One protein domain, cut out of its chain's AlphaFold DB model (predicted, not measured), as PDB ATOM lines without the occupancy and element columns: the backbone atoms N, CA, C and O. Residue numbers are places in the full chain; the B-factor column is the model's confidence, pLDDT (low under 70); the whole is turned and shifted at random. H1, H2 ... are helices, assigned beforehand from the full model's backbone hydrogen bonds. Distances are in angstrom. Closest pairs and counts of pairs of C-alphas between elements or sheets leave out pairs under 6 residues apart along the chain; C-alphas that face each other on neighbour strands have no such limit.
ATOM      1  N   LEU A  85      42.947 -23.673 -50.559       92.25
ATOM      2  CA  LEU A  85      42.421 -24.042 -49.245       92.25
ATOM      3  C   LEU A  85      41.087 -24.782 -49.378       92.25
ATOM      4  O   LEU A  85      40.114 -24.261 -49.918       92.25
ATOM      5  N   GLN A  86      41.012 -25.968 -48.776       92.25
ATOM      6  CA  GLN A  86      39.754 -26.682 -48.584       92.25
ATOM      7  C   GLN A  86      38.988 -26.038 -47.424       92.25
ATOM      8  O   GLN A  86      39.178 -26.379 -46.261       92.25
ATOM      9  N   ILE A  87      38.127 -25.067 -47.726       89.88
ATOM     10  CA  ILE A  87      37.417 -24.282 -46.700       89.88
ATOM     11  C   ILE A  87      36.566 -25.174 -45.785       89.88
ATOM     12  O   ILE A  87      36.463 -24.921 -44.582       89.88
ATOM     13  N   ASP A  88      36.016 -26.262 -46.322       88.50
ATOM     14  CA  ASP A  88      35.217 -27.217 -45.556       88.50
ATOM     15  C   ASP A  88      36.026 -27.959 -44.489       88.50
ATOM     16  O   ASP A  88      35.466 -28.288 -43.440       88.50
ATOM     17  N   SER A  89      37.336 -28.148 -44.684       91.31
ATOM     18  CA  SER A  89      38.210 -28.794 -43.698       91.31
ATOM     19  C   SER A  89      38.691 -27.844 -42.598       91.31
ATOM     20  O   SER A  89      39.289 -28.297 -41.625       91.31
ATOM     21  N   LEU A  90      38.455 -26.534 -42.727       91.50
ATOM     22  CA  LEU A  90      38.862 -25.557 -41.719       91.50
ATOM     23  C   LEU A  90      37.942 -25.609 -40.492       91.50
ATOM     24  O   LEU A  90      36.728 -25.811 -40.600       91.50
ATOM     25  N   SER A  91      38.506 -25.383 -39.307       91.94
ATOM     26  CA  SER A  91      37.726 -25.192 -38.086       91.94
ATOM     27  C   SER A  91      36.969 -23.860 -38.130       91.94
ATOM     28  O   SER A  91      37.350 -22.923 -38.836       91.94
ATOM     29  N   LEU A  92      35.894 -23.743 -37.346       90.38
ATOM     30  CA  LEU A  92      35.148 -22.485 -37.255       90.38
ATOM     31  C   LEU A  92      36.047 -21.329 -36.781       90.38
ATOM     32  O   LEU A  92      35.985 -20.238 -37.339       90.38
ATOM     33  N   GLN A  93      36.939 -21.583 -35.819       91.12
ATOM     34  CA  GLN A  93      37.888 -20.586 -35.314       91.12
ATOM     35  C   GLN A  93      38.861 -20.107 -36.400       91.12
ATOM     36  O   GLN A  93      39.126 -18.907 -36.493       91.12
ATOM     37  N   GLN A  94      39.371 -21.012 -37.244       94.12
ATOM     38  CA  GLN A  94      40.233 -20.652 -38.377       94.12
ATOM     39  C   GLN A  94      39.491 -19.740 -39.358       94.12
ATOM     40  O   GLN A  94      39.995 -18.679 -39.731       94.12
ATOM     41  N   VAL A  95      38.258 -20.108 -39.713       93.06
ATOM     42  CA  VAL A  95      37.399 -19.322 -40.611       93.06
ATOM     43  C   VAL A  95      37.117 -17.931 -40.034       93.06
ATOM     44  O   VAL A  95      37.200 -16.939 -40.757       93.06
ATOM     45  N   GLN A  96      36.849 -17.830 -38.731       92.44
ATOM     46  CA  GLN A  96      36.622 -16.551 -38.050       92.44
ATOM     47  C   GLN A  96      37.843 -15.635 -38.111       92.44
ATOM     48  O   GLN A  96      37.704 -14.458 -38.440       92.44
ATOM     49  N   HIS A  97      39.041 -16.164 -37.860       94.38
ATOM     50  CA  HIS A  97      40.265 -15.368 -37.945       94.38
ATOM     51  C   HIS A  97      40.565 -14.921 -39.378       94.38
ATOM     52  O   HIS A  97      40.981 -13.783 -39.596       94.38
ATOM     53  N   MET A  98      40.323 -15.787 -40.363       94.69
ATOM     54  CA  MET A  98      40.458 -15.443 -41.779       94.69
ATOM     55  C   MET A  98      39.506 -14.310 -42.187       94.69
ATOM     56  O   MET A  98      39.929 -13.349 -42.834       94.69
ATOM     57  N   LEU A  99      38.238 -14.379 -41.767       92.44
ATOM     58  CA  LEU A  99      37.249 -13.324 -42.007       92.44
ATOM     59  C   LEU A  99      37.610 -12.018 -41.286       92.44
ATOM     60  O   LEU A  99      37.507 -10.950 -41.888       92.44
ATOM     61  N   ALA A 100      38.085 -12.093 -40.041       91.94
ATOM     62  CA  ALA A 100      38.550 -10.927 -39.291       91.94
ATOM     63  C   ALA A 100      39.746 -10.247 -39.979       91.94
ATOM     64  O   ALA A 100      39.781  -9.021 -40.095       91.94
ATOM     65  N   GLY A 101      40.691 -11.033 -40.507       93.62
ATOM     66  CA  GLY A 101      41.796 -10.529 -41.323       93.62
ATOM     67  C   GLY A 101      41.302  -9.786 -42.566       93.62
ATOM     68  O   GLY A 101      41.704  -8.648 -42.818       93.62
ATOM     69  N   LEU A 102      40.367 -10.384 -43.309       91.81
ATOM     70  CA  LEU A 102      39.754  -9.751 -44.478       91.81
ATOM     71  C   LEU A 102      39.044  -8.435 -44.132       91.81
ATOM     72  O   LEU A 102      39.175  -7.447 -44.859       91.81
ATOM     73  N   GLU A 103      38.286  -8.400 -43.037       89.75
ATOM     74  CA  GLU A 103      37.590  -7.191 -42.598       89.75
ATOM     75  C   GLU A 103      38.572  -6.087 -42.189       89.75
ATOM     76  O   GLU A 103      38.390  -4.928 -42.570       89.75
ATOM     77  N   LEU A 104      39.656  -6.443 -41.496       90.62
ATOM     78  CA  LEU A 104      40.716  -5.507 -41.132       90.62
ATOM     79  C   LEU A 104      41.384  -4.897 -42.373       90.62
ATOM     80  O   LEU A 104      41.566  -3.679 -42.430       90.62
ATOM     81  N   ALA A 105      41.692  -5.712 -43.387       90.62
ATOM     82  CA  ALA A 105      42.228  -5.222 -44.657       90.62
ATOM     83  C   ALA A 105      41.247  -4.268 -45.354       90.62
ATOM     84  O   ALA A 105      41.639  -3.195 -45.812       90.62
ATOM     85  N   ARG A 106      39.955  -4.619 -45.399       88.06
ATOM     86  CA  ARG A 106      38.909  -3.770 -45.992       88.06
ATOM     87  C   ARG A 106      38.792  -2.424 -45.283       88.06
ATOM     88  O   ARG A 106      38.811  -1.397 -45.954       88.06
ATOM     89  N   LYS A 107      38.738  -2.412 -43.947       87.44
ATOM     90  CA  LYS A 107      38.678  -1.174 -43.150       87.44
ATOM     91  C   LYS A 107      39.909  -0.299 -43.349       87.44
ATOM     92  O   LYS A 107      39.769   0.906 -43.520       87.44
ATOM     93  N   ARG A 108      41.106  -0.891 -43.322       87.56
ATOM     94  CA  ARG A 108      42.363  -0.137 -43.375       87.56
ATOM     95  C   ARG A 108      42.650   0.461 -44.753       87.56
ATOM     96  O   ARG A 108      43.246   1.529 -44.822       87.56
ATOM     97  N   TYR A 109      42.237  -0.218 -45.820       84.94
ATOM     98  CA  TYR A 109      42.592   0.149 -47.197       84.94
ATOM     99  C   TYR A 109      41.383   0.525 -48.069       84.94
ATOM    100  O   TYR A 109      41.532   0.734 -49.267       84.94
ATOM    101  N   GLY A 110      40.182   0.627 -47.488       80.94
ATOM    102  CA  GLY A 110      38.982   1.110 -48.179       80.94
ATOM    103  C   GLY A 110      38.404   0.153 -49.228       80.94
ATOM    104  O   GLY A 110      37.681   0.593 -50.121       80.94
ATOM    105  N   PHE A 111      38.701  -1.149 -49.156       78.81
ATOM    106  CA  PHE A 111      38.172  -2.119 -50.119       78.81
ATOM    107  C   PHE A 111      36.671  -2.368 -49.899       78.81
ATOM    108  O   PHE A 111      36.235  -2.670 -48.785       78.81
ATOM    109  N   GLN A 112      35.882  -2.303 -50.974       70.06
ATOM    110  CA  GLN A 112      34.437  -2.541 -50.919       70.06
ATOM    111  C   GLN A 112      34.105  -4.000 -50.557       70.06
ATOM    112  O   GLN A 112      34.778  -4.947 -50.972       70.06
ATOM    113  N   TYR A 113      33.037  -4.190 -49.780       64.75
ATOM    114  CA  TYR A 113      32.499  -5.512 -49.466       64.75
ATOM    115  C   TYR A 113      31.780  -6.083 -50.695       64.75
ATOM    116  O   TYR A 113      30.791  -5.512 -51.144       64.75
ATOM    117  N   ARG A 114      32.259  -7.217 -51.223       60.41
ATOM    118  CA  ARG A 114      31.602  -7.969 -52.312       60.41
ATOM    119  C   ARG A 114      30.828  -9.207 -51.839       60.41
ATOM    120  O   ARG A 114      30.371  -9.993 -52.655       60.41
ATOM    121  N   GLY A 115      30.678  -9.394 -50.528       54.28
ATOM    122  CA  GLY A 115      29.915 -10.517 -49.987       54.28
ATOM    123  C   GLY A 115      28.406 -10.262 -49.978       54.28
ATOM    124  O   GLY A 115      27.934  -9.125 -50.037       54.28
ATOM    125  N   SER A 116      27.639 -11.334 -49.822       46.88
ATOM    126  CA  SER A 116      26.222 -11.254 -49.471       46.88
ATOM    127  C   SER A 116      26.048 -10.701 -48.043       46.88
ATOM    128  O   SER A 116      26.855 -10.998 -47.156       46.88
ATOM    129  N   LYS A 117      24.995  -9.898 -47.821       52.22
ATOM    130  CA  LYS A 117      24.484  -9.508 -46.489       52.22
ATOM    131  C   LYS A 117      23.604 -10.606 -45.855       52.22
ATOM    132  O   LYS A 117      22.868 -10.314 -44.921       52.22
ATOM    133  N   ALA A 118      23.605 -11.824 -46.402       44.97
ATOM    134  CA  ALA A 118      22.774 -12.918 -45.908       44.97
ATOM    135  C   ALA A 118      23.160 -13.331 -44.482       44.97
ATOM    136  O   ALA A 118      24.344 -13.333 -44.131       44.97
ATOM    137  N   ASP A 119      22.125 -13.672 -43.714       48.22
ATOM    138  CA  ASP A 119      22.139 -13.974 -42.286       48.22
ATOM    139  C   ASP A 119      23.281 -14.895 -41.830       48.22
ATOM    140  O   ASP A 119      23.742 -15.801 -42.528       48.22
ATOM    141  N   ASP A 120      23.703 -14.641 -40.595       51.78
ATOM    142  CA  ASP A 120      24.961 -14.991 -39.929       51.78
ATOM    143  C   ASP A 120      25.312 -16.488 -39.768       51.78
ATOM    144  O   ASP A 120      26.246 -16.832 -39.044       51.78
ATOM    145  N   THR A 121      24.620 -17.421 -40.421       57.12
ATOM    146  CA  THR A 121      24.696 -18.846 -40.049       57.12
ATOM    147  C   THR A 121      25.737 -19.683 -40.798       57.12
ATOM    148  O   THR A 121      26.086 -20.754 -40.311       57.12
ATOM    149  N   ASN A 122      26.314 -19.219 -41.918       81.62
ATOM    150  CA  ASN A 122      27.352 -19.984 -42.632       81.62
ATOM    151  C   ASN A 122      28.636 -19.178 -42.900       81.62
ATOM    152  O   ASN A 122      28.890 -18.704 -44.010       81.62
ATOM    153  N   GLN A 123      29.482 -19.047 -41.873       84.94
ATOM    154  CA  GLN A 123      30.785 -18.373 -41.968       84.94
ATOM    155  C   GLN A 123      31.721 -19.022 -43.002       84.94
ATOM    156  O   GLN A 123      32.442 -18.308 -43.699       84.94
ATOM    157  N   LYS A 124      31.671 -20.352 -43.163       88.06
ATOM    158  CA  LYS A 124      32.428 -21.069 -44.204       88.06
ATOM    159  C   LYS A 124      31.992 -20.641 -45.601       88.06
ATOM    160  O   LYS A 124      32.829 -20.251 -46.408       88.06
ATOM    161  N   GLY A 125      30.683 -20.603 -45.848       85.06
ATOM    162  CA  GLY A 125      30.117 -20.100 -47.100       85.06
ATOM    163  C   GLY A 125      30.488 -18.638 -47.372       85.06
ATOM    164  O   GLY A 125      30.851 -18.287 -48.491       85.06
ATOM    165  N   ARG A 126      30.478 -17.779 -46.342       85.19
ATOM    166  CA  ARG A 126      30.913 -16.373 -46.461       85.19
ATOM    167  C   ARG A 126      32.382 -16.241 -46.855       85.19
ATOM    168  O   ARG A 126      32.708 -15.390 -47.686       85.19
ATOM    169  N   LEU A 127      33.257 -17.052 -46.262       88.75
ATOM    170  CA  LEU A 127      34.674 -17.074 -46.613       88.75
ATOM    171  C   LEU A 127      34.871 -17.585 -48.045       88.75
ATOM    172  O   LEU A 127      35.576 -16.934 -48.808       88.75
ATOM    173  N   ALA A 128      34.186 -18.667 -48.428       88.19
ATOM    174  CA  ALA A 128      34.242 -19.226 -49.778       88.19
ATOM    175  C   ALA A 128      33.834 -18.215 -50.852       88.19
ATOM    176  O   ALA A 128      34.569 -18.014 -51.809       88.19
ATOM    177  N   MET A 129      32.730 -17.493 -50.650       85.75
ATOM    178  CA  MET A 129      32.305 -16.429 -51.571       85.75
ATOM    179  C   MET A 129      33.247 -15.218 -51.593       85.75
ATOM    180  O   MET A 129      33.168 -14.404 -52.505       85.75
ATOM    181  N   SER A 130      34.079 -15.039 -50.565       86.31
ATOM    182  CA  SER A 130      35.017 -13.915 -50.488       86.31
ATOM    183  C   SER A 130      36.378 -14.225 -51.109       86.31
ATOM    184  O   SER A 130      37.150 -13.291 -51.322       86.31
ATOM    185  N   ILE A 131      36.697 -15.501 -51.336       87.62
ATOM    186  CA  ILE A 131      37.946 -15.942 -51.956       87.62
ATOM    187  C   ILE A 131      37.688 -16.100 -53.452       87.62
ATOM    188  O   ILE A 131      37.152 -17.106 -53.903       87.62
ATOM    189  N   ASP A 132      38.064 -15.077 -54.214       83.81
ATOM    190  CA  ASP A 132      37.979 -15.069 -55.669       83.81
ATOM    191  C   ASP A 132      39.198 -14.366 -56.288       83.81
ATOM    192  O   ASP A 132      40.016 -13.744 -55.598       83.81
ATOM    193  N   ASP A 133      39.323 -14.457 -57.611       78.94
ATOM    194  CA  ASP A 133      40.455 -13.903 -58.353       78.94
ATOM    195  C   ASP A 133      40.612 -12.381 -58.266       78.94
ATOM    196  O   ASP A 133      41.682 -11.872 -58.611       78.94
ATOM    197  N   SER A 134      39.587 -11.662 -57.797       83.62
ATOM    198  CA  SER A 134      39.581 -10.205 -57.664       83.62
ATOM    199  C   SER A 134      40.154  -9.700 -56.336       83.62
ATOM    200  O   SER A 134      40.283  -8.486 -56.156       83.62
ATOM    201  N   LEU A 135      40.518 -10.596 -55.410       87.75
ATOM    202  CA  LEU A 135      41.150 -10.209 -54.153       87.75
ATOM    203  C   LEU A 135      42.484  -9.491 -54.381       87.75
ATOM    204  O   LEU A 135      43.399  -9.998 -55.032       87.75
ATOM    205  N   HIS A 136      42.622  -8.330 -53.748       90.06
ATOM    206  CA  HIS A 136      43.874  -7.587 -53.736       90.06
ATOM    207  C   HIS A 136      44.945  -8.350 -52.928       90.06
ATOM    208  O   HIS A 136      44.610  -8.907 -51.876       90.06
ATOM    209  N   PRO A 137      46.239  -8.315 -53.310       90.88
ATOM    210  CA  PRO A 137      47.310  -9.008 -52.582       90.88
ATOM    211  C   PRO A 137      47.345  -8.722 -51.074       90.88
ATOM    212  O   PRO A 137      47.536  -9.625 -50.264       90.88
ATOM    213  N   ILE A 138      47.059  -7.481 -50.671       91.81
ATOM    214  CA  ILE A 138      46.926  -7.104 -49.251       91.81
ATOM    215  C   ILE A 138      45.792  -7.880 -48.560       91.81
ATOM    216  O   ILE A 138      45.967  -8.351 -47.443       91.81
ATOM    217  N   GLN A 139      44.634  -8.049 -49.200       92.88
ATOM    218  CA  GLN A 139      43.532  -8.820 -48.615       92.88
ATOM    219  C   GLN A 139      43.928 -10.289 -48.441       92.88
ATOM    220  O   GLN A 139      43.678 -10.860 -47.382       92.88
ATOM    221  N   ILE A 140      44.608 -10.867 -49.437       94.31
ATOM    222  CA  ILE A 140      45.146 -12.234 -49.383       94.31
ATOM    223  C   ILE A 140      46.110 -12.379 -48.199       94.31
ATOM    224  O   ILE A 140      45.948 -13.286 -47.381       94.31
ATOM    225  N   ALA A 141      47.063 -11.454 -48.059       94.44
ATOM    226  CA  ALA A 141      48.041 -11.464 -46.974       94.44
ATOM    227  C   ALA A 141      47.368 -11.422 -45.593       94.44
ATOM    228  O   ALA A 141      47.726 -12.192 -44.704       94.44
ATOM    229  N   TYR A 142      46.352 -10.573 -45.418       94.88
ATOM    230  CA  TYR A 142      45.617 -10.466 -44.158       94.88
ATOM    231  C   TYR A 142      44.751 -11.698 -43.860       94.88
ATOM    232  O   TYR A 142      44.686 -12.123 -42.706       94.88
ATOM    233  N   ILE A 143      44.120 -12.304 -44.873       95.19
ATOM    234  CA  ILE A 143      43.386 -13.568 -44.708       95.19
ATOM    235  C   ILE A 143      44.338 -14.673 -44.231       95.19
ATOM    236  O   ILE A 143      44.062 -15.353 -43.240       95.19
ATOM    237  N   LEU A 144      45.481 -14.835 -44.907       96.19
ATOM    238  CA  LEU A 144      46.482 -15.843 -44.552       96.19
ATOM    239  C   LEU A 144      47.123 -15.573 -43.184       96.19
ATOM    240  O   LEU A 144      47.415 -16.519 -42.452       96.19
ATOM    241  N   ALA A 145      47.312 -14.304 -42.811       95.06
ATOM    242  CA  ALA A 145      47.763 -13.927 -41.475       95.06
ATOM    243  C   ALA A 145      46.743 -14.339 -40.402       95.06
ATOM    244  O   ALA A 145      47.137 -14.909 -39.386       95.06
ATOM    245  N   GLY A 146      45.446 -14.132 -40.654       94.62
ATOM    246  CA  GLY A 146      44.371 -14.620 -39.789       94.62
ATOM    247  C   GLY A 146      44.438 -16.137 -39.589       94.62
ATOM    248  O   GLY A 146      44.463 -16.611 -38.453       94.62
ATOM    249  N   LEU A 147      44.575 -16.900 -40.678       94.69
ATOM    250  CA  LEU A 147      44.748 -18.354 -40.597       94.69
ATOM    251  C   LEU A 147      45.974 -18.734 -39.749       94.69
ATOM    252  O   LEU A 147      45.866 -19.560 -38.844       94.69
ATOM    253  N   LYS A 148      47.130 -18.105 -39.990       93.69
ATOM    254  CA  LYS A 148      48.365 -18.381 -39.239       93.69
ATOM    255  C   LYS A 148      48.208 -18.111 -37.739       93.69
ATOM    256  O   LYS A 148      48.652 -18.923 -36.935       93.69
ATOM    257  N   LEU A 149      47.563 -17.006 -37.363       92.44
ATOM    258  CA  LEU A 149      47.313 -16.670 -35.958       92.44
ATOM    259  C   LEU A 149      46.426 -17.711 -35.267       92.44
ATOM    260  O   LEU A 149      46.719 -18.102 -34.141       92.44
ATOM    261  N   SER A 150      45.388 -18.204 -35.947       91.44
ATOM    262  CA  SER A 150      44.514 -19.238 -35.377       91.44
ATOM    263  C   SER A 150      45.232 -20.572 -35.135       91.44
ATOM    264  O   SER A 150      44.964 -21.244 -34.141       91.44
ATOM    265  N   LEU A 151      46.182 -20.938 -36.004       88.88
ATOM    266  CA  LEU A 151      47.002 -22.140 -35.833       88.88
ATOM    267  C   LEU A 151      47.919 -22.015 -34.611       88.88
ATOM    268  O   LEU A 151      47.915 -22.901 -33.764       88.88
ATOM    269  N   LEU A 152      48.603 -20.875 -34.461       84.62
ATOM    270  CA  LEU A 152      49.474 -20.610 -33.308       84.62
ATOM    271  C   LEU A 152      48.709 -20.632 -31.976       84.62
ATOM    272  O   LEU A 152      49.204 -21.151 -30.982       84.62
ATOM    273  N   GLN A 153      47.484 -20.100 -31.945       75.38
ATOM    274  CA  GLN A 153      46.635 -20.171 -30.749       75.38
ATOM    275  C   GLN A 153      46.219 -21.605 -30.399       75.38
ATOM    276  O   GLN A 153      46.011 -21.910 -29.228       75.38
ATOM    277  N   THR A 154      46.075 -22.477 -31.399       66.06
ATOM    278  CA  THR A 154      45.706 -23.881 -31.177       66.06
ATOM    279  C   THR A 154      46.873 -24.658 -30.564       66.06
ATOM    280  O   THR A 154      46.653 -25.447 -29.654       66.06
ATOM    281  N   GLU A 155      48.106 -24.394 -31.011       64.56
ATOM    282  CA  GLU A 155      49.326 -25.007 -30.461       64.56
ATOM    283  C   GLU A 155      49.544 -24.614 -28.992       64.56
ATOM    284  O   GLU A 155      49.687 -25.483 -28.139       64.56
ATOM    285  N   VAL A 156      49.448 -23.320 -28.663       64.00
ATOM    286  CA  VAL A 156      49.641 -22.829 -27.281       64.00
ATOM    287  C   VAL A 156      48.613 -23.412 -26.301       64.00
ATOM    288  O   VAL A 156      48.940 -23.670 -25.147       64.00
ATOM    289  N   ASN A 157      47.379 -23.647 -26.751       59.22
ATOM    290  CA  ASN A 157      46.323 -24.210 -25.908       59.22
ATOM    291  C   ASN A 157      46.407 -25.739 -25.755       59.22
ATOM    292  O   ASN A 157      45.711 -26.281 -24.901       59.22
ATOM    293  N   HIS A 158      47.206 -26.432 -26.573       53.91
ATOM    294  CA  HIS A 158      47.413 -27.881 -26.464       53.91
ATOM    295  C   HIS A 158      48.563 -28.265 -25.523       53.91
ATOM    296  O   HIS A 158      48.584 -29.395 -25.041       53.91
TER     297      HIS A 158
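Overview. This is residues 85 to 158 of the 160 residues of an uncharacterized protein of Enterobacter roggenkampii (UniProt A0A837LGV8). Two long helices, H1 and H3, run in opposite ways and cross at a slant along much of their length, and a short helix, H2, packs on the first part of H1 and stays apart from H3. Between H1 and H2 a long loop, residues 110 to 122, swings out from the helices before the backbone returns to H2. The printed part has 74 residues with three named helices, in the order H1, H2, H3, and no named strand, and its class is all helix. It is compact, with a radius of gyration of the C-alphas of 12.2 A, and the C-alphas span 37 by 25 by 19 A.

Arrangement. After residues 85 to 91 comes H1, residues 92 to 109. H2, residues 123 to 130, touches H1 beside residues 92 to 99 alone. The closest C-alphas of H1 and H2 are those of Val 95 and Lys 124, 6.4 A apart. H1 and H2 run the same way at a steep tilt of 41 degrees. H3, residues 137 to 158, touches H1 with 36 pairs of C-alphas within 8 A. The closest C-alphas of H1 and H3 are those of Met 98 and Gly 146, 4.5 A apart. H1 and H3 run opposite ways at a steep tilt of 36 degrees, only just steep. The centres of H1 and H3 are 9.8 A apart, and those of H1 and H2 are 11.3 A apart. H2 and H3 are apart. In H1, H2 and H3 every pair of O of residue i and N of residue i+4 is within hydrogen-bond range.

Along the chain. H1 begins at C-alpha 92, at (35.148, -22.485, -37.255), and is 25.8 A long from first to last C-alpha, ending at C-alpha 109, at (42.592, 0.149, -47.197). H2 runs from Gln 123 to Ser 130, 10.5 A from first to last C-alpha. H3, the longest helix with 22 residues, runs from Pro 137 to His 158 over 32.2 A and ends at C-alpha 158, at (47.413, -27.881, -26.464).

Size, cuts and confidence. The two C-alphas farthest apart are those of Gln 112 and His 158, 37.5 A, while the first and last printed C-alphas, those of Leu 85 and His 158, are 23.6 A apart. The printed part has no cut. The link from H1 to H2 is long, with 13 residues whose C-alphas lie 12 to 17 A from the mean of the C-alphas. The link from H2 to H3 is short, with 6 residues. The mean pLDDT of the printed part is 83.0, and 14 residues are under 70: residues 113 to 121, in the link from H1 to H2, and residues 154 to 158, which belong to H3.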